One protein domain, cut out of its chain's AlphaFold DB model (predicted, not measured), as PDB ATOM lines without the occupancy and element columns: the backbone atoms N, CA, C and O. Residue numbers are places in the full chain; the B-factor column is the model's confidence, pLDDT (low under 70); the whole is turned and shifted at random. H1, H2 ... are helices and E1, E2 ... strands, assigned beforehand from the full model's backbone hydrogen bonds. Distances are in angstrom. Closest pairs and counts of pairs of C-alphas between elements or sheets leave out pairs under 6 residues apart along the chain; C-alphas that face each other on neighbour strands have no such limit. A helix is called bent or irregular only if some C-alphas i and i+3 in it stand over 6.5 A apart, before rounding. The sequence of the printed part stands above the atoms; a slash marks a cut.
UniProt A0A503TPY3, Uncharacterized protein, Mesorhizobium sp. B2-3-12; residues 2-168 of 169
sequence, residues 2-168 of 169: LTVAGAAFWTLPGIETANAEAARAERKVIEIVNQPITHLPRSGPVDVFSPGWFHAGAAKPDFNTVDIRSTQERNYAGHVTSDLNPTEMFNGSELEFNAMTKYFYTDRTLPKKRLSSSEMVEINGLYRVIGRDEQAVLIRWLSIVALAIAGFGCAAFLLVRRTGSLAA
ATOM      1  N   LEU A   2      84.729 113.508  84.117       39.44
ATOM      2  CA  LEU A   2      84.291 112.424  83.207       39.44
ATOM      3  C   LEU A   2      84.135 112.825  81.722       39.44
ATOM      4  O   LEU A   2      84.440 112.030  80.840       39.44
ATOM      5  N   THR A   3      83.730 114.061  81.425       43.78
ATOM      6  CA  THR A   3      83.545 114.541  80.040       43.78
ATOM      7  C   THR A   3      84.855 114.761  79.276       43.78
ATOM      8  O   THR A   3      84.890 114.576  78.064       43.78
ATOM      9  N   VAL A   4      85.947 115.096  79.971       45.91
ATOM     10  CA  VAL A   4      87.277 115.295  79.361       45.91
ATOM     11  C   VAL A   4      87.940 113.949  79.044       45.91
ATOM     12  O   VAL A   4      88.561 113.799  77.996       45.91
ATOM     13  N   ALA A   5      87.735 112.939  79.898       48.09
ATOM     14  CA  ALA A   5      88.238 111.583  79.669       48.09
ATOM     15  C   ALA A   5      87.547 110.889  78.479       48.09
ATOM     16  O   ALA A   5      88.208 110.214  77.692       48.09
ATOM     17  N   GLY A   6      86.236 111.100  78.300       48.78
ATOM     18  CA  GLY A   6      85.491 110.549  77.165       48.78
ATOM     19  C   GLY A   6      85.943 111.112  75.813       48.78
ATOM     20  O   GLY A   6      86.125 110.351  74.869       48.78
ATOM     21  N   ALA A   7      86.189 112.424  75.723       51.00
ATOM     22  CA  ALA A   7      86.655 113.059  74.487       51.00
ATOM     23  C   ALA A   7      88.057 112.576  74.069       51.00
ATOM     24  O   ALA A   7      88.278 112.306  72.891       51.00
ATOM     25  N   ALA A   8      88.973 112.392  75.028       50.41
ATOM     26  CA  ALA A   8      90.308 111.856  74.760       50.41
ATOM     27  C   ALA A   8      90.263 110.410  74.225       50.41
ATOM     28  O   ALA A   8      90.972 110.086  73.273       50.41
ATOM     29  N   PHE A   9      89.385 109.562  74.778       50.34
ATOM     30  CA  PHE A   9      89.258 108.151  74.394       50.34
ATOM     31  C   PHE A   9      88.786 107.952  72.942       50.34
ATOM     32  O   PHE A   9      89.279 107.062  72.255       50.34
ATOM     33  N   TRP A  10      87.899 108.814  72.434       52.31
ATOM     34  CA  TRP A  10      87.415 108.726  71.047       52.31
ATOM     35  C   TRP A  10      88.401 109.274  70.005       52.31
ATOM     36  O   TRP A  10      88.362 108.860  68.849       52.31
ATOM     37  N   THR A  11      89.302 110.187  70.384       53.94
ATOM     38  CA  THR A  11      90.253 110.805  69.441       53.94
ATOM     39  C   THR A  11      91.550 110.016  69.233       53.94
ATOM     40  O   THR A  11      92.200 110.199  68.206       53.94
ATOM     41  N   LEU A  12      91.923 109.133  70.169       56.62
ATOM     42  CA  LEU A  12      93.201 108.399  70.162       56.62
ATOM     43  C   LEU A  12      93.374 107.429  68.971       56.62
ATOM     44  O   LEU A  12      94.394 107.534  68.286       56.62
ATOM     45  N   PRO A  13      92.399 106.561  68.620       60.12
ATOM     46  CA  PRO A  13      92.572 105.607  67.513       60.12
ATOM     47  C   PRO A  13      92.720 106.298  66.146       60.12
ATOM     48  O   PRO A  13      93.421 105.828  65.246       60.12
ATOM     49  N   GLY A  14      92.079 107.460  65.988       59.22
ATOM     50  CA  GLY A  14      92.197 108.278  64.787       59.22
ATOM     51  C   GLY A  14      93.557 108.965  64.646       59.22
ATOM     52  O   GLY A  14      93.861 109.430  63.553       59.22
ATOM     53  N   ILE A  15      94.336 109.111  65.726       60.62
ATOM     54  CA  ILE A  15      95.698 109.673  65.692       60.62
ATOM     55  C   ILE A  15      96.687 108.583  65.274       60.62
ATOM     56  O   ILE A  15      97.516 108.813  64.403       60.62
ATOM     57  N   GLU A  16      96.569 107.377  65.829       61.84
ATOM     58  CA  GLU A  16      97.466 106.261  65.497       61.84
ATOM     59  C   GLU A  16      97.380 105.852  64.021       61.84
ATOM     60  O   GLU A  16      98.398 105.607  63.376       61.84
ATOM     61  N   THR A  17      96.167 105.813  63.468       63.66
ATOM     62  CA  THR A  17      95.932 105.467  62.058       63.66
ATOM     63  C   THR A  17      96.462 106.523  61.093       63.66
ATOM     64  O   THR A  17      97.123 106.166  60.117       63.66
ATOM     65  N   ALA A  18      96.227 107.804  61.386       65.19
ATOM     66  CA  ALA A  18      96.698 108.917  60.569       65.19
ATOM     67  C   ALA A  18      98.240 109.019  60.601       65.19
ATOM     68  O   ALA A  18      98.879 108.999  59.545       65.19
ATOM     69  N   ASN A  19      98.843 108.877  61.790       73.56
ATOM     70  CA  ASN A  19     100.295 108.769  61.955       73.56
ATOM     71  C   ASN A  19     100.885 107.581  61.168       73.56
ATOM     72  O   ASN A  19     101.978 107.669  60.608       73.56
ATOM     73  N   ALA A  20     100.181 106.443  61.107       83.31
ATOM     74  CA  ALA A  20     100.647 105.260  60.383       83.31
ATOM     75  C   ALA A  20     100.563 105.405  58.854       83.31
ATOM     76  O   ALA A  20     101.314 104.735  58.133       83.31
ATOM     77  N   GLU A  21      99.642 106.219  58.338       86.69
ATOM     78  CA  GLU A  21      99.549 106.541  56.912       86.69
ATOM     79  C   GLU A  21     100.635 107.545  56.510       86.69
ATOM     80  O   GLU A  21     101.364 107.297  55.547       86.69
ATOM     81  N   ALA A  22     100.837 108.602  57.304       88.56
ATOM     82  CA  ALA A  22     101.912 109.567  57.092       88.56
ATOM     83  C   ALA A  22     103.296 108.912  57.160       88.56
ATOM     84  O   ALA A  22     104.104 109.093  56.252       88.56
ATOM     85  N   ALA A  23     103.545 108.051  58.153       90.31
ATOM     86  CA  ALA A  23     104.802 107.309  58.249       90.31
ATOM     87  C   ALA A  23     105.023 106.363  57.054       90.31
ATOM     88  O   ALA A  23     106.155 106.144  56.619       90.31
ATOM     89  N   ARG A  24     103.951 105.781  56.496       94.81
ATOM     90  CA  ARG A  24     104.039 104.990  55.259       94.81
ATOM     91  C   ARG A  24     104.376 105.868  54.058       94.81
ATOM     92  O   ARG A  24     105.242 105.480  53.276       94.81
ATOM     93  N   ALA A  25     103.735 107.026  53.939       96.19
ATOM     94  CA  ALA A  25     103.996 107.973  52.864       96.19
ATOM     95  C   ALA A  25     105.434 108.507  52.919       96.19
ATOM     96  O   ALA A  25     106.130 108.476  51.909       96.19
ATOM     97  N   GLU A  26     105.917 108.895  54.099       95.75
ATOM     98  CA  GLU A  26     107.298 109.330  54.320       95.75
ATOM     99  C   GLU A  26     108.305 108.245  53.932       95.75
ATOM    100  O   GLU A  26     109.225 108.511  53.159       95.75
ATOM    101  N   ARG A  27     108.100 106.996  54.375       97.31
ATOM    102  CA  ARG A  27     108.961 105.879  53.960       97.31
ATOM    103  C   ARG A  27     108.982 105.699  52.446       97.31
ATOM    104  O   ARG A  27     110.048 105.441  51.893       97.31
ATOM    105  N   LYS A  28     107.839 105.856  51.776       98.25
ATOM    106  CA  LYS A  28     107.774 105.726  50.319       98.25
ATOM    107  C   LYS A  28     108.499 106.868  49.608       98.25
ATOM    108  O   LYS A  28     109.213 106.615  48.644       98.25
ATOM    109  N   VAL A  29     108.400 108.102  50.108       98.00
ATOM    110  CA  VAL A  29     109.209 109.221  49.595       98.00
ATOM    111  C   VAL A  29     110.698 108.916  49.753       98.00
ATOM    112  O   VAL A  29     111.451 109.082  48.797       98.00
ATOM    113  N   ILE A  30     111.124 108.449  50.931       97.62
ATOM    114  CA  ILE A  30     112.524 108.087  51.195       97.62
ATOM    115  C   ILE A  30     113.003 107.022  50.202       97.62
ATOM    116  O   ILE A  30     114.095 107.161  49.654       97.62
ATOM    117  N   GLU A  31     112.192 105.996  49.945       98.19
ATOM    118  CA  GLU A  31     112.494 104.932  48.982       98.19
ATOM    119  C   GLU A  31     112.692 105.478  47.559       98.19
ATOM    120  O   GLU A  31     113.679 105.147  46.907       98.19
ATOM    121  N   ILE A  32     111.789 106.346  47.088       98.19
ATOM    122  CA  ILE A  32     111.860 106.920  45.735       98.19
ATOM    123  C   ILE A  32     113.064 107.863  45.605       98.19
ATOM    124  O   ILE A  32     113.820 107.789  44.640       98.19
ATOM    125  N   VAL A  33     113.268 108.745  46.584       97.06
ATOM    126  CA  VAL A  33     114.313 109.778  46.542       97.06
ATOM    127  C   VAL A  33     115.719 109.189  46.686       97.06
ATOM    128  O   VAL A  33     116.673 109.733  46.131       97.06
ATOM    129  N   ASN A  34     115.872 108.085  47.421       97.19
ATOM    130  CA  ASN A  34     117.167 107.446  47.671       97.19
ATOM    131  C   ASN A  34     117.360 106.169  46.845       97.19
ATOM    132  O   ASN A  34     118.061 105.256  47.283       97.19
ATOM    133  N   GLN A  35     116.761 106.106  45.653       97.25
ATOM    134  CA  GLN A  35     117.072 105.050  44.697       97.25
ATOM    135  C   GLN A  35     118.585 104.970  44.440       97.25
ATOM    136  O   GLN A  35     119.257 106.009  44.382       97.25
ATOM    137  N   PRO A  36     119.126 103.754  44.255       95.69
ATOM    138  CA  PRO A  36     120.534 103.579  43.945       95.69
ATOM    139  C   PRO A  36     120.886 104.273  42.626       95.69
ATOM    140  O   PRO A  36     120.090 104.313  41.682       95.69
ATOM    141  N   ILE A  37     122.103 104.798  42.578       95.06
ATOM    142  CA  ILE A  37     122.700 105.449  41.414       95.06
ATOM    143  C   ILE A  37     123.826 104.584  40.857       95.06
ATOM    144  O   ILE A  37     124.405 103.761  41.564       95.06
ATOM    145  N   THR A  38     124.150 104.777  39.585       96.06
ATOM    146  CA  THR A  38     125.278 104.092  38.956       96.06
ATOM    147  C   THR A  38     126.597 104.696  39.437       96.06
ATOM    148  O   THR A  38     126.864 105.871  39.189       96.06
ATOM    149  N   HIS A  39     127.438 103.886  40.083       96.81
ATOM    150  CA  HIS A  39     128.812 104.258  40.424       96.81
ATOM    151  C   HIS A  39     129.754 103.777  39.324       96.81
ATOM    152  O   HIS A  39     129.701 102.614  38.916       96.81
ATOM    153  N   LEU A  40     130.633 104.659  38.861       96.88
ATOM    154  CA  LEU A  40     131.664 104.333  37.884       96.88
ATOM    155  C   LEU A  40     133.045 104.611  38.489       96.88
ATOM    156  O   LEU A  40     133.214 105.613  39.189       96.88
ATOM    157  N   PRO A  41     134.064 103.781  38.203       96.88
ATOM    158  CA  PRO A  41     135.441 104.131  38.516       96.88
ATOM    159  C   PRO A  41     135.805 105.448  37.832       96.88
ATOM    160  O   PRO A  41     135.531 105.630  36.641       96.88
ATOM    161  N   ARG A  42     136.437 106.365  38.567       94.94
ATOM    162  CA  ARG A  42     136.855 107.641  37.987       94.94
ATOM    163  C   ARG A  42     137.829 107.402  36.838       94.94
ATOM    164  O   ARG A  42     138.875 106.779  37.010       94.94
ATOM    165  N   SER A  43     137.493 107.926  35.666       93.00
ATOM    166  CA  SER A  43     138.336 107.836  34.477       93.00
ATOM    167  C   SER A  43     138.069 109.003  33.529       93.00
ATOM    168  O   SER A  43     136.940 109.465  33.393       93.00
ATOM    169  N   GLY A  44     139.125 109.490  32.874       89.12
ATOM    170  CA  GLY A  44     139.026 110.617  31.947       89.12
ATOM    171  C   GLY A  44     138.684 111.961  32.614       89.12
ATOM    172  O   GLY A  44     138.803 112.107  33.835       89.12
ATOM    173  N   PRO A  45     138.316 112.973  31.808       89.81
ATOM    174  CA  PRO A  45     137.866 114.270  32.305       89.81
ATOM    175  C   PRO A  45     136.545 114.139  33.071       89.81
ATOM    176  O   PRO A  45     135.594 113.544  32.563       89.81
ATOM    177  N   VAL A  46     136.489 114.713  34.274       94.62
ATOM    178  CA  VAL A  46     135.291 114.746  35.125       94.62
ATOM    179  C   VAL A  46     135.136 116.123  35.756       94.62
ATOM    180  O   VAL A  46     136.124 116.696  36.226       94.62
ATOM    181  N   ASP A  47     133.907 116.626  35.808       94.19
ATOM    182  CA  ASP A  47     133.602 117.861  36.529       94.19
ATOM    183  C   ASP A  47     133.509 117.569  38.028       94.19
ATOM    184  O   ASP A  47     132.883 116.595  38.448       94.19
ATOM    185  N   VAL A  48     134.153 118.398  38.848       94.62
ATOM    186  CA  VAL A  48     134.219 118.204  40.302       94.62
ATOM    187  C   VAL A  48     133.285 119.192  40.994       94.62
ATOM    188  O   VAL A  48     133.476 120.402  40.893       94.62
ATOM    189  N   PHE A  49     132.309 118.676  41.734       92.06
ATOM    190  CA  PHE A  49     131.415 119.459  42.582       92.06
ATOM    191  C   PHE A  49     132.010 119.589  43.989       92.06
ATOM    192  O   PHE A  49     132.439 118.607  44.590       92.06
ATOM    193  N   SER A  50     132.081 120.820  44.498       91.50
ATOM    194  CA  SER A  50     132.554 121.113  45.851       91.50
ATOM    195  C   SER A  50     131.930 122.426  46.352       91.50
ATOM    196  O   SER A  50     131.787 123.365  45.562       91.50
ATOM    197  N   PRO A  51     131.552 122.525  47.641       89.94
ATOM    198  CA  PRO A  51     131.653 121.482  48.662       89.94
ATOM    199  C   PRO A  51     130.538 120.434  48.535       89.94
ATOM    200  O   PRO A  51     129.351 120.747  48.645       89.94
ATOM    201  N   GLY A  52     130.918 119.172  48.348       89.31
ATOM    202  CA  GLY A  52     129.996 118.060  48.185       89.31
ATOM    203  C   GLY A  52     129.051 118.185  46.990       89.31
ATOM    204  O   GLY A  52     129.259 118.933  46.037       89.31
ATOM    205  N   TRP A  53     127.948 117.444  47.080       89.31
ATOM    206  CA  TRP A  53     126.888 117.413  46.068       89.31
ATOM    207  C   TRP A  53     125.827 118.501  46.240       89.31
ATOM    208  O   TRP A  53     124.896 118.589  45.441       89.31
ATOM    209  N   PHE A  54     125.889 119.287  47.319       81.12
ATOM    210  CA  PHE A  54     124.743 120.079  47.753       81.12
ATOM    211  C   PHE A  54     125.121 121.478  48.211       81.12
ATOM    212  O   PHE A  54     125.978 121.659  49.068       81.12
ATOM    213  N   HIS A  55     124.338 122.457  47.770       70.19
ATOM    214  CA  HIS A  55     124.384 123.827  48.269       70.19
ATOM    215  C   HIS A  55     123.263 124.111  49.286       70.19
ATOM    216  O   HIS A  55     122.398 123.266  49.574       70.19
ATOM    217  N   ALA A  56     123.313 125.303  49.886       64.38
ATOM    218  CA  ALA A  56     122.273 125.814  50.775       64.38
ATOM    219  C   ALA A  56     120.906 125.885  50.057       64.38
ATOM    220  O   ALA A  56     120.849 125.994  48.833       64.38
ATOM    221  N   GLY A  57     119.813 125.786  50.824       65.00
ATOM    222  CA  GLY A  57     118.434 125.774  50.299       65.00
ATOM    223  C   GLY A  57     117.580 124.569  50.716       65.00
ATOM    224  O   GLY A  57     116.432 124.465  50.303       65.00
ATOM    225  N   ALA A  58     118.108 123.660  51.545       65.44
ATOM    226  CA  ALA A  58     117.320 122.559  52.102       65.44
ATOM    227  C   ALA A  58     116.355 123.091  53.167       65.44
ATOM    228  O   ALA A  58     116.798 123.514  54.233       65.44
ATOM    229  N   ALA A  59     115.057 123.038  52.897       79.69
ATOM    230  CA  ALA A  59     114.019 123.330  53.875       79.69
ATOM    231  C   ALA A  59     113.070 122.138  53.984       79.69
ATOM    232  O   ALA A  59     112.943 121.350  53.044       79.69
ATOM    233  N   LYS A  60     112.395 122.009  55.131       89.44
ATOM    234  CA  LYS A  60     111.228 121.132  55.218       89.44
ATOM    235  C   LYS A  60     110.193 121.660  54.211       89.44
ATOM    236  O   LYS A  60     109.837 122.836  54.318       89.44
ATOM    237  N   PRO A  61     109.737 120.856  53.238       92.12
ATOM    238  CA  PRO A  61     108.763 121.325  52.265       92.12
ATOM    239  C   PRO A  61     107.429 121.631  52.945       92.12
ATOM    240  O   PRO A  61     107.032 120.930  53.877       92.12
ATOM    241  N   ASP A  62     106.697 122.629  52.448       94.12
ATOM    242  CA  ASP A  62     105.273 122.721  52.764       94.12
ATOM    243  C   ASP A  62     104.539 121.620  51.999       94.12
ATOM    244  O   ASP A  62     104.124 121.788  50.851       94.12
ATOM    245  N   PHE A  63     104.391 120.468  52.651       95.44
ATOM    246  CA  PHE A  63     103.782 119.273  52.082       95.44
ATOM    247  C   PHE A  63     102.361 119.498  51.548       95.44
ATOM    248  O   PHE A  63     101.900 118.758  50.676       95.44
ATOM    249  N   ASN A  64     101.671 120.540  52.020       94.38
ATOM    250  CA  ASN A  64     100.320 120.866  51.583       94.38
ATOM    251  C   ASN A  64     100.268 121.612  50.258       94.38
ATOM    252  O   ASN A  64      99.195 121.630  49.653       94.38
ATOM    253  N   THR A  65     101.364 122.231  49.809       95.44
ATOM    254  CA  THR A  65     101.347 123.155  48.661       95.44
ATOM    255  C   THR A  65     102.483 122.931  47.668       95.44
ATOM    256  O   THR A  65     102.242 123.066  46.468       95.44
ATOM    257  N   VAL A  66     103.656 122.480  48.113       95.31
ATOM    258  CA  VAL A  66     104.864 122.359  47.285       95.31
ATOM    259  C   VAL A  66     104.691 121.428  46.079       95.31
ATOM    260  O   VAL A  66     104.142 120.331  46.192       95.31
ATOM    261  N   ASP A  67     105.195 121.856  44.922       96.62
ATOM    262  CA  ASP A  67     105.300 121.027  43.721       96.62
ATOM    263  C   ASP A  67     106.772 120.815  43.367       96.62
ATOM    264  O   ASP A  67     107.431 121.718  42.841       96.62
ATOM    265  N   ILE A  68     107.285 119.608  43.615       96.19
ATOM    266  CA  ILE A  68     108.710 119.315  43.423       96.19
ATOM    267  C   ILE A  68     109.147 119.335  41.953       96.19
ATOM    268  O   ILE A  68     110.342 119.398  41.670       96.19
ATOM    269  N   ARG A  69     108.202 119.324  41.003       96.56
ATOM    270  CA  ARG A  69     108.499 119.456  39.566       96.56
ATOM    271  C   ARG A  69     109.029 120.846  39.226       96.56
ATOM    272  O   ARG A  69     109.754 120.997  38.250       96.56
ATOM    273  N   SER A  70     108.668 121.850  40.027       94.31
ATOM    274  CA  SER A  70     109.120 123.235  39.854       94.31
ATOM    275  C   SER A  70     110.525 123.493  40.410       94.31
ATOM    276  O   SER A  70     111.109 124.533  40.126       94.31
ATOM    277  N   THR A  71     111.075 122.546  41.176       92.50
ATOM    278  CA  THR A  71     112.360 122.677  41.880       92.50
ATOM    279  C   THR A  71     113.402 121.659  41.418       92.50
ATOM    280  O   THR A  71     114.420 121.487  42.086       92.50
ATOM    281  N   GLN A  72     113.150 120.960  40.305       93.50
ATOM    282  CA  GLN A  72     114.110 120.040  39.697       93.50
ATOM    283  C   GLN A  72     115.195 120.829  38.955       93.50
ATOM    284  O   GLN A  72     114.921 121.530  37.982       93.50
ATOM    285  N   GLU A  73     116.441 120.638  39.364       92.25
ATOM    286  CA  GLU A  73     117.624 121.229  38.752       92.25
ATOM    287  C   GLU A  73     118.455 120.152  38.042       92.25
ATOM    288  O   GLU A  73     118.753 119.086  38.592       92.25
ATOM    289  N   ARG A  74     118.851 120.430  36.795       92.56
ATOM    290  CA  ARG A  74     119.590 119.501  35.918       92.56
ATOM    291  C   ARG A  74     120.988 120.035  35.625       92.56
ATOM    292  O   ARG A  74     121.376 120.192  34.474       92.56
ATOM    293  N   ASN A  75     121.722 120.326  36.693       89.06
ATOM    294  CA  ASN A  75     122.992 121.054  36.625       89.06
ATOM    295  C   ASN A  75     124.204 120.139  36.357       89.06
ATOM    296  O   ASN A  75     125.330 120.620  36.284       89.06
ATOM    297  N   TYR A  76     123.986 118.829  36.220       92.12
ATOM    298  CA  TYR A  76     125.033 117.838  35.983       92.12
ATOM    299  C   TYR A  76     125.084 117.452  34.499       92.12
ATOM    300  O   TYR A  76     124.080 117.017  33.928       92.12
ATOM    301  N   ALA A  77     126.259 117.569  33.884       91.38
ATOM    302  CA  ALA A  77     126.518 117.170  32.503       91.38
ATOM    303  C   ALA A  77     127.757 116.267  32.431       91.38
ATOM    304  O   ALA A  77     128.634 116.346  33.283       91.38
ATOM    305  N   GLY A  78     127.825 115.397  31.419       94.38
ATOM    306  CA  GLY A  78     128.960 114.484  31.246       94.38
ATOM    307  C   GLY A  78     129.176 113.555  32.447       94.38
ATOM    308  O   GLY A  78     128.212 113.079  33.048       94.38
ATOM    309  N   HIS A  79     130.440 113.293  32.781       96.88
ATOM    310  CA  HIS A  79     130.813 112.585  34.003       96.88
ATOM    311  C   HIS A  79     131.161 113.586  35.099       96.88
ATOM    312  O   HIS A  79     131.979 114.484  34.896       96.88
ATOM    313  N   VAL A  80     130.564 113.398  36.272       95.94
ATOM    314  CA  VAL A  80     130.739 114.286  37.421       95.94
ATOM    315  C   VAL A  80     131.243 113.510  38.632       95.94
ATOM    316  O   VAL A  80     130.973 112.322  38.784       95.94
ATOM    317  N   THR A  81     131.978 114.176  39.509       96.62
ATOM    318  CA  THR A  81     132.459 113.652  40.792       96.62
ATOM    319  C   THR A  81     132.352 114.742  41.860       96.62
ATOM    320  O   THR A  81     131.937 115.864  41.577       96.62
ATOM    321  N   SER A  82     132.725 114.419  43.090       95.38
ATOM    322  CA  SER A  82     132.686 115.320  44.235       95.38
ATOM    323  C   SER A  82     133.917 115.120  45.107       95.38
ATOM    324  O   SER A  82     134.533 114.050  45.094       95.38
ATOM    325  N   ASP A  83     134.263 116.135  45.896       94.38
ATOM    326  CA  ASP A  83     135.272 116.020  46.953       94.38
ATOM    327  C   ASP A  83     134.939 114.927  47.991       94.38
ATOM    328  O   ASP A  83     135.846 114.406  48.639       94.38
ATOM    329  N   LEU A  84     133.671 114.506  48.084       95.19
ATOM    330  CA  LEU A  84     133.214 113.397  48.931       95.19
ATOM    331  C   LEU A  84     133.467 112.001  48.333       95.19
ATOM    332  O   LEU A  84     133.500 111.024  49.080       95.19
ATOM    333  N   ASN A  85     133.656 111.883  47.013       95.00
ATOM    334  CA  ASN A  85     133.819 110.598  46.314       95.00
ATOM    335  C   ASN A  85     134.945 110.679  45.265       95.00
ATOM    336  O   ASN A  85     134.716 110.415  44.083       95.00
ATOM    337  N   PRO A  86     136.186 111.033  45.654       94.12
ATOM    338  CA  PRO A  86     137.229 111.437  44.707       94.12
ATOM    339  C   PRO A  86     137.699 110.320  43.764       94.12
ATOM    340  O   PRO A  86     138.329 110.612  42.745       94.12
ATOM    341  N   THR A  87     137.429 109.057  44.096       95.88
ATOM    342  CA  THR A  87     137.801 107.868  43.310       95.88
ATOM    343  C   THR A  87     136.692 107.386  42.375       95.88
ATOM    344  O   THR A  87     136.919 106.484  41.570       95.88
ATOM    345  N   GLU A  88     135.504 107.979  42.465       96.81
ATOM    346  CA  GLU A  88     134.322 107.590  41.703       96.81
ATOM    347  C   GLU A  88     133.872 108.725  40.785       96.81
ATOM    348  O   GLU A  88     134.220 109.893  40.970       96.81
ATOM    349  N   MET A  89     133.087 108.376  39.776       96.75
ATOM    350  CA  MET A  89     132.355 109.324  38.955       96.75
ATOM    351  C   MET A  89     130.945 108.805  38.685       96.75
ATOM    352  O   MET A  89     130.662 107.612  38.787       96.75
ATOM    353  N   PHE A  90     130.071 109.724  38.306       97.12
ATOM    354  CA  PHE A  90     128.654 109.489  38.095       97.12
ATOM    355  C   PHE A  90     128.246 110.066  36.744       97.12
ATOM    356  O   PHE A  90     128.783 111.084  36.297       97.12
ATOM    357  N   ASN A  91     127.284 109.428  36.087       96.44
ATOM    358  CA  ASN A  91     126.718 109.945  34.849       96.44
ATOM    359  C   ASN A  91     125.792 111.130  35.166       96.44
ATOM    360  O   ASN A  91     124.685 110.935  35.658       96.44
ATOM    361  N   GLY A  92     126.208 112.360  34.858       95.44
ATOM    362  CA  GLY A  92     125.442 113.573  35.161       95.44
ATOM    363  C   GLY A  92     124.043 113.590  34.536       95.44
ATOM    364  O   GLY A  92     123.103 114.140  35.110       95.44
ATOM    365  N   SER A  93     123.851 112.906  33.402       95.12
ATOM    366  CA  SER A  93     122.528 112.773  32.778       95.12
ATOM    367  C   SER A  93     121.535 111.938  33.603       95.12
ATOM    368  O   SER A  93     120.327 112.091  33.423       95.12
ATOM    369  N   GLU A  94     122.021 111.120  34.537       96.06
ATOM    370  CA  GLU A  94     121.214 110.339  35.478       96.06
ATOM    371  C   GLU A  94     120.943 111.088  36.780       96.06
ATOM    372  O   GLU A  94     120.188 110.587  37.605       96.06
ATOM    373  N   LEU A  95     121.538 112.265  36.985       96.00
ATOM    374  CA  LEU A  95     121.475 112.986  38.250       96.00
ATOM    375  C   LEU A  95     120.551 114.202  38.185       96.00
ATOM    376  O   LEU A  95     120.294 114.789  37.121       96.00
ATOM    377  N   GLU A  96     120.078 114.599  39.360       93.81
ATOM    378  CA  GLU A  96     119.405 115.871  39.597       93.81
ATOM    379  C   GLU A  96     119.751 116.437  40.973       93.81
ATOM    380  O   GLU A  96     120.211 115.731  41.874       93.81
ATOM    381  N   PHE A  97     119.494 117.729  41.142       92.88
ATOM    382  CA  PHE A  97     119.323 118.322  42.457       92.88
ATOM    383  C   PHE A  97     117.875 118.784  42.597       92.88
ATOM    384  O   PHE A  97     117.296 119.325  41.660       92.88
ATOM    385  N   ASN A  98     117.279 118.568  43.765       93.62
ATOM    386  CA  ASN A  98     115.959 119.091  44.066       93.62
ATOM    387  C   ASN A  98     115.903 119.515  45.535       93.62
ATOM    388  O   ASN A  98     115.974 118.697  46.455       93.62
ATOM    389  N   ALA A  99     115.789 120.823  45.766       92.12
ATOM    390  CA  ALA A  99     115.808 121.385  47.114       92.12
ATOM    391  C   ALA A  99     114.661 120.853  47.995       92.12
ATOM    392  O   ALA A  99     114.834 120.723  49.208       92.12
ATOM    393  N   MET A 100     113.524 120.504  47.384       94.44
ATOM    394  CA  MET A 100     112.325 120.050  48.092       94.44
ATOM    395  C   MET A 100     112.352 118.559  48.430       94.44
ATOM    396  O   MET A 100     111.616 118.130  49.308       94.44
ATOM    397  N   THR A 101     113.229 117.761  47.820       94.31
ATOM    398  CA  THR A 101     113.392 116.345  48.196       94.31
ATOM    399  C   THR A 101     114.545 116.129  49.174       94.31
ATOM    400  O   THR A 101     114.571 115.118  49.877       94.31
ATOM    401  N   LYS A 102     115.454 117.108  49.306       91.88
ATOM    402  CA  LYS A 102     116.638 117.059  50.183       91.88
ATOM    403  C   LYS A 102     116.333 116.759  51.653       91.88
ATOM    404  O   LYS A 102     117.179 116.188  52.344       91.88
ATOM    405  N   TYR A 103     115.136 117.106  52.128       91.12
ATOM    406  CA  TYR A 103     114.663 116.748  53.468       91.12
ATOM    407  C   TYR A 103     114.685 115.227  53.717       91.12
ATOM    408  O   TYR A 103     114.983 114.800  54.827       91.12
ATOM    409  N   PHE A 104     114.466 114.415  52.677       94.19
ATOM    410  CA  PHE A 104     114.358 112.954  52.756       94.19
ATOM    411  C   PHE A 104     115.654 112.207  52.410       94.19
ATOM    412  O   PHE A 104     115.636 110.988  52.241       94.19
ATOM    413  N   TYR A 105     116.786 112.898  52.262       92.44
ATOM    414  CA  TYR A 105     118.046 112.242  51.905       92.44
ATOM    415  C   TYR A 105     118.609 111.477  53.102       92.44
ATOM    416  O   TYR A 105     118.905 112.078  54.134       92.44
ATOM    417  N   THR A 106     118.805 110.170  52.934       94.00
ATOM    418  CA  THR A 106     119.409 109.300  53.956       94.00
ATOM    419  C   THR A 106     120.930 109.348  53.907       94.00
ATOM    420  O   THR A 106     121.582 109.426  54.942       94.00
ATOM    421  N   ASP A 107     121.486 109.380  52.697       92.88
ATOM    422  CA  ASP A 107     122.909 109.569  52.448       92.88
ATOM    423  C   ASP A 107     123.142 110.885  51.701       92.88
ATOM    424  O   ASP A 107     122.584 111.109  50.621       92.88
ATOM    425  N   ARG A 108     123.947 111.764  52.303       90.44
ATOM    426  CA  ARG A 108     124.340 113.065  51.746       90.44
ATOM    427  C   ARG A 108     125.777 113.075  51.208       90.44
ATOM    428  O   ARG A 108     126.314 114.134  50.892       90.44
ATOM    429  N   THR A 109     126.408 111.917  51.120       92.62
ATOM    430  CA  THR A 109     127.712 111.757  50.477       92.62
ATOM    431  C   THR A 109     127.584 111.403  49.005       92.62
ATOM    432  O   THR A 109     128.571 111.478  48.290       92.62
ATOM    433  N   LEU A 110     126.374 111.094  48.533       94.88
ATOM    434  CA  LEU A 110     126.090 110.701  47.157       94.88
ATOM    435  C   LEU A 110     125.103 111.660  46.485       94.88
ATOM    436  O   LEU A 110     124.214 112.191  47.164       94.88
ATOM    437  N   PRO A 111     125.205 111.857  45.157       95.12
ATOM    438  CA  PRO A 111     124.189 112.586  44.417       95.12
ATOM    439  C   PRO A 111     122.882 111.786  44.376       95.12
ATOM    440  O   PRO A 111     122.817 110.631  44.802       95.12
ATOM    441  N   LYS A 112     121.811 112.403  43.867       95.56
ATOM    442  CA  LYS A 112     120.522 111.722  43.707       95.56
ATOM    443  C   LYS A 112     120.197 111.471  42.253       95.56
ATOM    444  O   LYS A 112     120.478 112.296  41.381       95.56
ATOM    445  N   LYS A 113     119.590 110.307  42.030       97.12
ATOM    446  CA  LYS A 113     119.052 109.917  40.740       97.12
ATOM    447  C   LYS A 113     117.976 110.911  40.322       97.12
ATOM    448  O   LYS A 113     117.158 111.337  41.134       97.12
ATOM    449  N   ARG A 114     117.972 111.240  39.039       96.62
ATOM    450  CA  ARG A 114     116.951 112.049  38.403       96.62
ATOM    451  C   ARG A 114     115.604 111.357  38.517       96.62
ATOM    452  O   ARG A 114     115.435 110.239  38.030       96.62
ATOM    453  N   LEU A 115     114.653 112.063  39.107       97.69
ATOM    454  CA  LEU A 115     113.285 111.615  39.234       97.69
ATOM    455  C   LEU A 115     112.580 111.744  37.884       97.69
ATOM    456  O   LEU A 115     112.648 112.767  37.188       97.69
ATOM    457  N   SER A 116     111.862 110.691  37.520       97.12
ATOM    458  CA  SER A 116     110.925 110.712  36.407       97.12
ATOM    459  C   SER A 116     109.718 111.600  36.717       97.12
ATOM    460  O   SER A 116     109.392 111.899  37.869       97.12
ATOM    461  N   SER A 117     108.992 112.002  35.673       96.81
ATOM    462  CA  SER A 117     107.756 112.771  35.838       96.81
ATOM    463  C   SER A 117     106.711 112.033  36.679       96.81
ATOM    464  O   SER A 117     106.019 112.674  37.466       96.81
ATOM    465  N   SER A 118     106.612 110.706  36.550       98.00
ATOM    466  CA  SER A 118     105.709 109.881  37.359       98.00
ATOM    467  C   SER A 118     106.121 109.842  38.827       98.00
ATOM    468  O   SER A 118     105.268 110.048  39.685       98.00
ATOM    469  N   GLU A 119     107.410 109.664  39.122       98.44
ATOM    470  CA  GLU A 119     107.917 109.659  40.502       98.44
ATOM    471  C   GLU A 119     107.710 111.016  41.176       98.44
ATOM    472  O   GLU A 119     107.312 111.080  42.335       98.44
ATOM    473  N   MET A 120     107.905 112.119  40.445       98.31
ATOM    474  CA  MET A 120     107.650 113.449  41.000       98.31
ATOM    475  C   MET A 120     106.170 113.687  41.312       98.31
ATOM    476  O   MET A 120     105.837 114.288  42.335       98.31
ATOM    477  N   VAL A 121     105.268 113.215  40.447       98.19
ATOM    478  CA  VAL A 121     103.820 113.276  40.698       98.19
ATOM    479  C   VAL A 121     103.441 112.402  41.893       98.19
ATOM    480  O   VAL A 121     102.650 112.840  42.729       98.19
ATOM    481  N   GLU A 122     104.031 111.213  42.011       98.50
ATOM    482  CA  GLU A 122     103.824 110.322  43.154       98.50
ATOM    483  C   GLU A 122     104.278 110.983  44.460       98.50
ATOM    484  O   GLU A 122     103.487 111.078  45.395       98.50
ATOM    485  N   ILE A 123     105.494 111.540  44.506       98.31
ATOM    486  CA  ILE A 123     106.005 112.256  45.684       98.31
ATOM    487  C   ILE A 123     105.102 113.434  46.051       98.31
ATOM    488  O   ILE A 123     104.757 113.586  47.222       98.31
ATOM    489  N   ASN A 124     104.655 114.237  45.080       98.31
ATOM    490  CA  ASN A 124     103.709 115.321  45.347       98.31
ATOM    491  C   ASN A 124     102.413 114.799  45.989       98.31
ATOM    492  O   ASN A 124     101.897 115.423  46.915       98.31
ATOM    493  N   GLY A 125     101.894 113.654  45.533       97.94
ATOM    494  CA  GLY A 125     100.737 112.992  46.138       97.94
ATOM    495  C   GLY A 125     101.001 112.532  47.575       97.94
ATOM    496  O   GLY A 125     100.194 112.809  48.464       97.94
ATOM    497  N   LEU A 126     102.150 111.897  47.816       98.00
ATOM    498  CA  LEU A 126     102.591 111.459  49.144       98.00
ATOM    499  C   LEU A 126     102.771 112.641  50.102       98.00
ATOM    500  O   LEU A 126     102.358 112.562  51.256       98.00
ATOM    501  N   TYR A 127     103.281 113.775  49.621       97.19
ATOM    502  CA  TYR A 127     103.344 115.007  50.406       97.19
ATOM    503  C   TYR A 127     101.955 115.448  50.856       97.19
ATOM    504  O   TYR A 127     101.775 115.758  52.027       97.19
ATOM    505  N   ARG A 128     100.924 115.374  50.007       97.06
ATOM    506  CA  ARG A 128      99.561 115.718  50.457       97.06
ATOM    507  C   ARG A 128      99.033 114.777  51.534       97.06
ATOM    508  O   ARG A 128      98.235 115.214  52.356       97.06
ATOM    509  N   VAL A 129      99.457 113.514  51.553       94.38
ATOM    510  CA  VAL A 129      99.127 112.584  52.646       94.38
ATOM    511  C   VAL A 129      99.801 113.035  53.943       94.38
ATOM    512  O   VAL A 129      99.112 113.215  54.944       94.38
ATOM    513  N   ILE A 130     101.109 113.307  53.900       92.62
ATOM    514  CA  ILE A 130     101.889 113.772  55.060       92.62
ATOM    515  C   ILE A 130     101.334 115.107  55.589       92.62
ATOM    516  O   ILE A 130     101.068 115.246  56.778       92.62
ATOM    517  N   GLY A 131     101.090 116.079  54.708       91.81
ATOM    518  CA  GLY A 131     100.605 117.407  55.084       91.81
ATOM    519  C   GLY A 131      99.217 117.397  55.733       91.81
ATOM    520  O   GLY A 131      98.999 118.111  56.715       91.81
ATOM    521  N   ARG A 132      98.290 116.559  55.239       88.56
ATOM    522  CA  ARG A 132      96.960 116.396  55.851       88.56
ATOM    523  C   ARG A 132      97.043 115.817  57.260       88.56
ATOM    524  O   ARG A 132      96.279 116.250  58.121       88.56
ATOM    525  N   ASP A 133      97.947 114.871  57.492       83.56
ATOM    526  CA  ASP A 133      98.158 114.293  58.821       83.56
ATOM    527  C   ASP A 133      98.745 115.321  59.798       83.56
ATOM    528  O   ASP A 133      98.177 115.550  60.867       83.56
ATOM    529  N   GLU A 134      99.791 116.051  59.386       82.50
ATOM    530  CA  GLU A 134     100.389 117.115  60.205       82.50
ATOM    531  C   GLU A 134      99.344 118.162  60.633       82.50
ATOM    532  O   GLU A 134      99.284 118.556  61.802       82.50
ATOM    533  N   GLN A 135      98.464 118.576  59.714       79.75
ATOM    534  CA  GLN A 135      97.366 119.494  60.026       79.75
ATOM    535  C   GLN A 135      96.318 118.869  60.958       79.75
ATOM    536  O   GLN A 135      95.869 119.521  61.906       79.75
ATOM    537  N   ALA A 136      95.921 117.617  60.719       75.31
ATOM    538  CA  ALA A 136      94.918 116.931  61.530       75.31
ATOM    539  C   ALA A 136      95.379 116.747  62.984       75.31
ATOM    540  O   ALA A 136      94.595 116.971  63.913       75.31
ATOM    541  N   VAL A 137      96.650 116.395  63.190       76.88
ATOM    542  CA  VAL A 137      97.262 116.275  64.521       76.88
ATOM    543  C   VAL A 137      97.263 117.627  65.238       76.88
ATOM    544  O   VAL A 137      96.810 117.708  66.382       76.88
ATOM    545  N   LEU A 138      97.683 118.706  64.567       78.69
ATOM    546  CA  LEU A 138      97.684 120.058  65.143       78.69
ATOM    547  C   LEU A 138      96.279 120.523  65.558       78.69
ATOM    548  O   LEU A 138      96.087 120.969  66.689       78.69
ATOM    549  N   ILE A 139      95.280 120.381  64.677       76.25
ATOM    550  CA  ILE A 139      93.893 120.792  64.956       76.25
ATOM    551  C   ILE A 139      93.319 120.016  66.149       76.25
ATOM    552  O   ILE A 139      92.640 120.594  67.007       76.25
ATOM    553  N   ARG A 140      93.606 118.713  66.243       72.62
ATOM    554  CA  ARG A 140      93.149 117.884  67.368       72.62
ATOM    555  C   ARG A 140      93.796 118.303  68.687       72.62
ATOM    556  O   ARG A 140      93.079 118.432  69.677       72.62
ATOM    557  N   TRP A 141      95.094 118.602  68.705       73.62
ATOM    558  CA  TRP A 141      95.763 119.122  69.904       73.62
ATOM    559  C   TRP A 141      95.209 120.474  70.352       73.62
ATOM    560  O   TRP A 141      94.913 120.648  71.535       73.62
ATOM    561  N   LEU A 142      94.992 121.405  69.418       79.88
ATOM    562  CA  LEU A 142      94.357 122.691  69.720       79.88
ATOM    563  C   LEU A 142      92.958 122.502  70.320       79.88
ATOM    564  O   LEU A 142      92.601 123.175  71.286       79.88
ATOM    565  N   SER A 143      92.193 121.539  69.800       74.94
ATOM    566  CA  SER A 143      90.864 121.200  70.321       74.94
ATOM    567  C   SER A 143      90.929 120.662  71.756       74.94
ATOM    568  O   SER A 143      90.146 121.084  72.605       74.94
ATOM    569  N   ILE A 144      91.888 119.777  72.057       77.38
ATOM    570  CA  ILE A 144      92.104 119.244  73.413       77.38
ATOM    571  C   ILE A 144      92.454 120.373  74.391       77.38
ATOM    572  O   ILE A 144      91.868 120.449  75.473       77.38
ATOM    573  N   VAL A 145      93.362 121.276  74.011       79.88
ATOM    574  CA  VAL A 145      93.755 122.421  74.849       79.88
ATOM    575  C   VAL A 145      92.571 123.356  75.096       79.88
ATOM    576  O   VAL A 145      92.316 123.729  76.241       79.88
ATOM    577  N   ALA A 146      91.801 123.691  74.057       79.88
ATOM    578  CA  ALA A 146      90.616 124.536  74.188       79.88
ATOM    579  C   ALA A 146      89.573 123.921  75.141       79.88
ATOM    580  O   ALA A 146      89.047 124.612  76.018       79.88
ATOM    581  N   LEU A 147      89.321 122.612  75.026       82.56
ATOM    582  CA  LEU A 147      88.419 121.884  75.923       82.56
ATOM    583  C   LEU A 147      88.932 121.856  77.369       82.56
ATOM    584  O   LEU A 147      88.138 122.015  78.299       82.56
ATOM    585  N   ALA A 148      90.241 121.692  77.577       79.00
ATOM    586  CA  ALA A 148      90.846 121.718  78.906       79.00
ATOM    587  C   ALA A 148      90.701 123.096  79.576       79.00
ATOM    588  O   ALA A 148      90.277 123.173  80.732       79.00
ATOM    589  N   ILE A 149      90.971 124.182  78.838       83.19
ATOM    590  CA  ILE A 149      90.802 125.563  79.318       83.19
ATOM    591  C   ILE A 149      89.335 125.835  79.670       83.19
ATOM    592  O   ILE A 149      89.047 126.314  80.767       83.19
ATOM    593  N   ALA A 150      88.398 125.488  78.783       78.88
ATOM    594  CA  ALA A 150      86.968 125.681  79.023       78.88
ATOM    595  C   ALA A 150      86.472 124.880  80.240       78.88
ATOM    596  O   ALA A 150      85.737 125.402  81.080       78.88
ATOM    597  N   GLY A 151      86.912 123.625  80.378       76.38
ATOM    598  CA  GLY A 151      86.580 122.779  81.521       76.38
ATOM    599  C   GLY A 151      87.097 123.341  82.846       76.38
ATOM    600  O   GLY A 151      86.356 123.364  83.832       76.38
ATOM    601  N   PHE A 152      88.338 123.837  82.867       77.31
ATOM    602  CA  PHE A 152      88.928 124.464  84.050       77.31
ATOM    603  C   PHE A 152      88.229 125.785  84.404       77.31
ATOM    604  O   PHE A 152      87.876 126.000  85.564       77.31
ATOM    605  N   GLY A 153      87.941 126.628  83.407       76.50
ATOM    606  CA  GLY A 153      87.198 127.877  83.587       76.50
ATOM    607  C   GLY A 153      85.793 127.655  84.157       76.50
ATOM    608  O   GLY A 153      85.409 128.314  85.124       76.50
ATOM    609  N   CYS A 154      85.053 126.671  83.635       75.94
ATOM    610  CA  CYS A 154      83.743 126.288  84.174       75.94
ATOM    611  C   CYS A 154      83.832 125.787  85.621       75.94
ATOM    612  O   CYS A 154      83.017 126.179  86.456       75.94
ATOM    613  N   ALA A 155      84.818 124.945  85.944       74.56
ATOM    614  CA  ALA A 155      85.001 124.448  87.307       74.56
ATOM    615  C   ALA A 155      85.329 125.584  88.293       74.56
ATOM    616  O   ALA A 155      84.725 125.657  89.363       74.56
ATOM    617  N   ALA A 156      86.223 126.502  87.914       73.25
ATOM    618  CA  ALA A 156      86.572 127.669  88.720       73.25
ATOM    619  C   ALA A 156      85.366 128.602  88.939       73.25
ATOM    620  O   ALA A 156      85.105 129.020  90.065       73.25
ATOM    621  N   PHE A 157      84.579 128.865  87.891       76.75
ATOM    622  CA  PHE A 157      83.370 129.687  87.983       76.75
ATOM    623  C   PHE A 157      82.312 129.079  88.916       76.75
ATOM    624  O   PHE A 157      81.724 129.781  89.741       76.75
ATOM    625  N   LEU A 158      82.091 127.763  88.829       77.19
ATOM    626  CA  LEU A 158      81.167 127.053  89.717       77.19
ATOM    627  C   LEU A 158      81.644 127.061  91.176       77.19
ATOM    628  O   LEU A 158      80.822 127.206  92.080       77.19
ATOM    629  N   LEU A 159      82.956 126.955  91.414       73.81
ATOM    630  CA  LEU A 159      83.534 127.057  92.756       73.81
ATOM    631  C   LEU A 159      83.355 128.461  93.350       73.81
ATOM    632  O   LEU A 159      82.901 128.566  94.487       73.81
ATOM    633  N   VAL A 160      83.617 129.521  92.577       76.88
ATOM    634  CA  VAL A 160      83.417 130.917  93.015       76.88
ATOM    635  C   VAL A 160      81.946 131.209  93.322       76.88
ATOM    636  O   VAL A 160      81.631 131.827  94.337       76.88
ATOM    637  N   ARG A 161      81.014 130.732  92.485       76.19
ATOM    638  CA  ARG A 161      79.576 130.881  92.766       76.19
ATOM    639  C   ARG A 161      79.151 130.160  94.041       76.19
ATOM    640  O   ARG A 161      78.343 130.690  94.799       76.19
ATOM    641  N   ARG A 162      79.689 128.963  94.284       72.81
ATOM    642  CA  ARG A 162      79.349 128.168  95.468       72.81
ATOM    643  C   ARG A 162      79.867 128.804  96.758       72.81
ATOM    644  O   ARG A 162      79.134 128.823  97.740       72.81
ATOM    645  N   THR A 163      81.087 129.339  96.763       70.94
ATOM    646  CA  THR A 163      81.641 130.028  97.941       70.94
ATOM    647  C   THR A 163      80.951 131.367  98.198       70.94
ATOM    648  O   THR A 163      80.642 131.668  99.347       70.94
ATOM    649  N   GLY A 164      80.616 132.128  97.151       65.38
ATOM    650  CA  GLY A 164      79.851 133.373  97.285       65.38
ATOM    651  C   GLY A 164      78.435 133.169  97.840       65.38
ATOM    652  O   GLY A 164      77.971 133.974  98.639       65.38
ATOM    653  N   SER A 165      77.767 132.066  97.482       59.47
ATOM    654  CA  SER A 165      76.435 131.733  98.011       59.47
ATOM    655  C   SER A 165      76.444 131.289  99.479       59.47
ATOM    656  O   SER A 165      75.414 131.400 100.133       59.47
ATOM    657  N   LEU A 166      77.565 130.768  99.990       58.66
ATOM    658  CA  LEU A 166      77.712 130.345 101.391       58.66
ATOM    659  C   LEU A 166      78.088 131.501 102.329       58.66
ATOM    660  O   LEU A 166      77.903 131.381 103.530       58.66
ATOM    661  N   ALA A 167      78.614 132.606 101.796       55.72
ATOM    662  CA  ALA A 167      78.973 133.795 102.572       55.72
ATOM    663  C   ALA A 167      77.812 134.798 102.737       55.72
ATOM    664  O   ALA A 167      77.967 135.796 103.436       55.72
ATOM    665  N   ALA A 168      76.676 134.564 102.072       53.28
ATOM    666  CA  ALA A 168      75.531 135.478 102.012       53.28
ATOM    667  C   ALA A 168      74.261 134.948 102.716       53.28
ATOM    668  O   ALA A 168      73.185 135.512 102.511       53.28
TER     669      ALA A 168
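Overview. This is residues 2 to 168 of the 169 residues of an uncharacterized protein of Mesorhizobium sp. B2-3-12 (UniProt A0A503TPY3). A small head of short strands and loops sits at one end of a long helical stalk, with the three-stranded sheet E1, E2, E3 at the head's far end. The stalk is H1, bent, and the much longer H3, side by side and running opposite ways; residues 152 to 168, of which 152 to 166 belong to H3, stick out as a bare tail. The printed part has 167 residues, with three named helices and four named strands in the order H1 E1 H2 E2 E3 E4 H3. The sheet, in the order E1 E2 E3, is mixed, and the class is mostly helix. The whole is extended, with a radius of gyration of the C-alphas of 25.6 A, and spans 97 by 29 by 25 A.

Along the chain. The sheet holds E1, residues 47 to 49, E2, residues 79 to 82, and E3, residues 88 to 91; C-alpha 47 is at (133.602, 117.861, 36.529). E4 is residues 95 to 98, and H2 is residues 68 to 71. H3, residues 117 to 166, is 74.2 A long and ends with C-alpha 166 at (77.712, 130.345, 101.391). H1, residues 2 to 33, was assigned as one helix by its hydrogen bonds but is bent: C-alphas 10 and 13 are 7.0 A apart. Its arms are H1a, residues 2 to 10, 13.1 A long, and H1b, residues 13 to 33, 30.5 A long, at a shallow tilt of 34 degrees, only just short of steep. C-alpha 2 is at (84.291, 112.424, 83.207).

Arrangement. E1 and E2 are parallel at 31 degrees, with N 49 and O 81 2.8 A apart, within hydrogen-bond range. E2 and E3 form a hairpin, antiparallel at 134 degrees, with N 90 and O 80 2.8 A apart, also within range. E1, H2 and E2 make a strand-helix-strand unit, two parallel neighbour strands with a helix between them along the chain; its crossover is right-handed. E4 pairs with no named strand, but its residues 97 to 98 pair antiparallel with residues 72 to 73. H2 touches residues 117 to 124 of H3 alone, the closest C-alphas being those of Arg 69 and Met 120, 6.2 A apart. H1b touches residues 119 to 137 of H3 alone, opposite ways at a shallow tilt of 27 degrees; the closest C-alphas are those of Ala 22 and Ile 130, 4.7 A apart. H1a touches residues 144 to 151 of H3 alone, with the C-alphas of Val 4 and Ala 148 closest at 7.4 A. Each O i to N i+4 pair is within hydrogen-bond range in H1a and H3, and 16 of 17 are in H1b; H2 is too short for such a pair.

Size, cuts and confidence. The C-alphas of Gly 44 and Ala 168, the two farthest apart, are 97.8 A from each other. The printed part has no cut. The links H1 to E1, E1 to H2 and E4 to H3 are long. The mean pLDDT of the printed part is 85.1; residues 2 to 18, 56 to 58 and 164 to 168 are under 70.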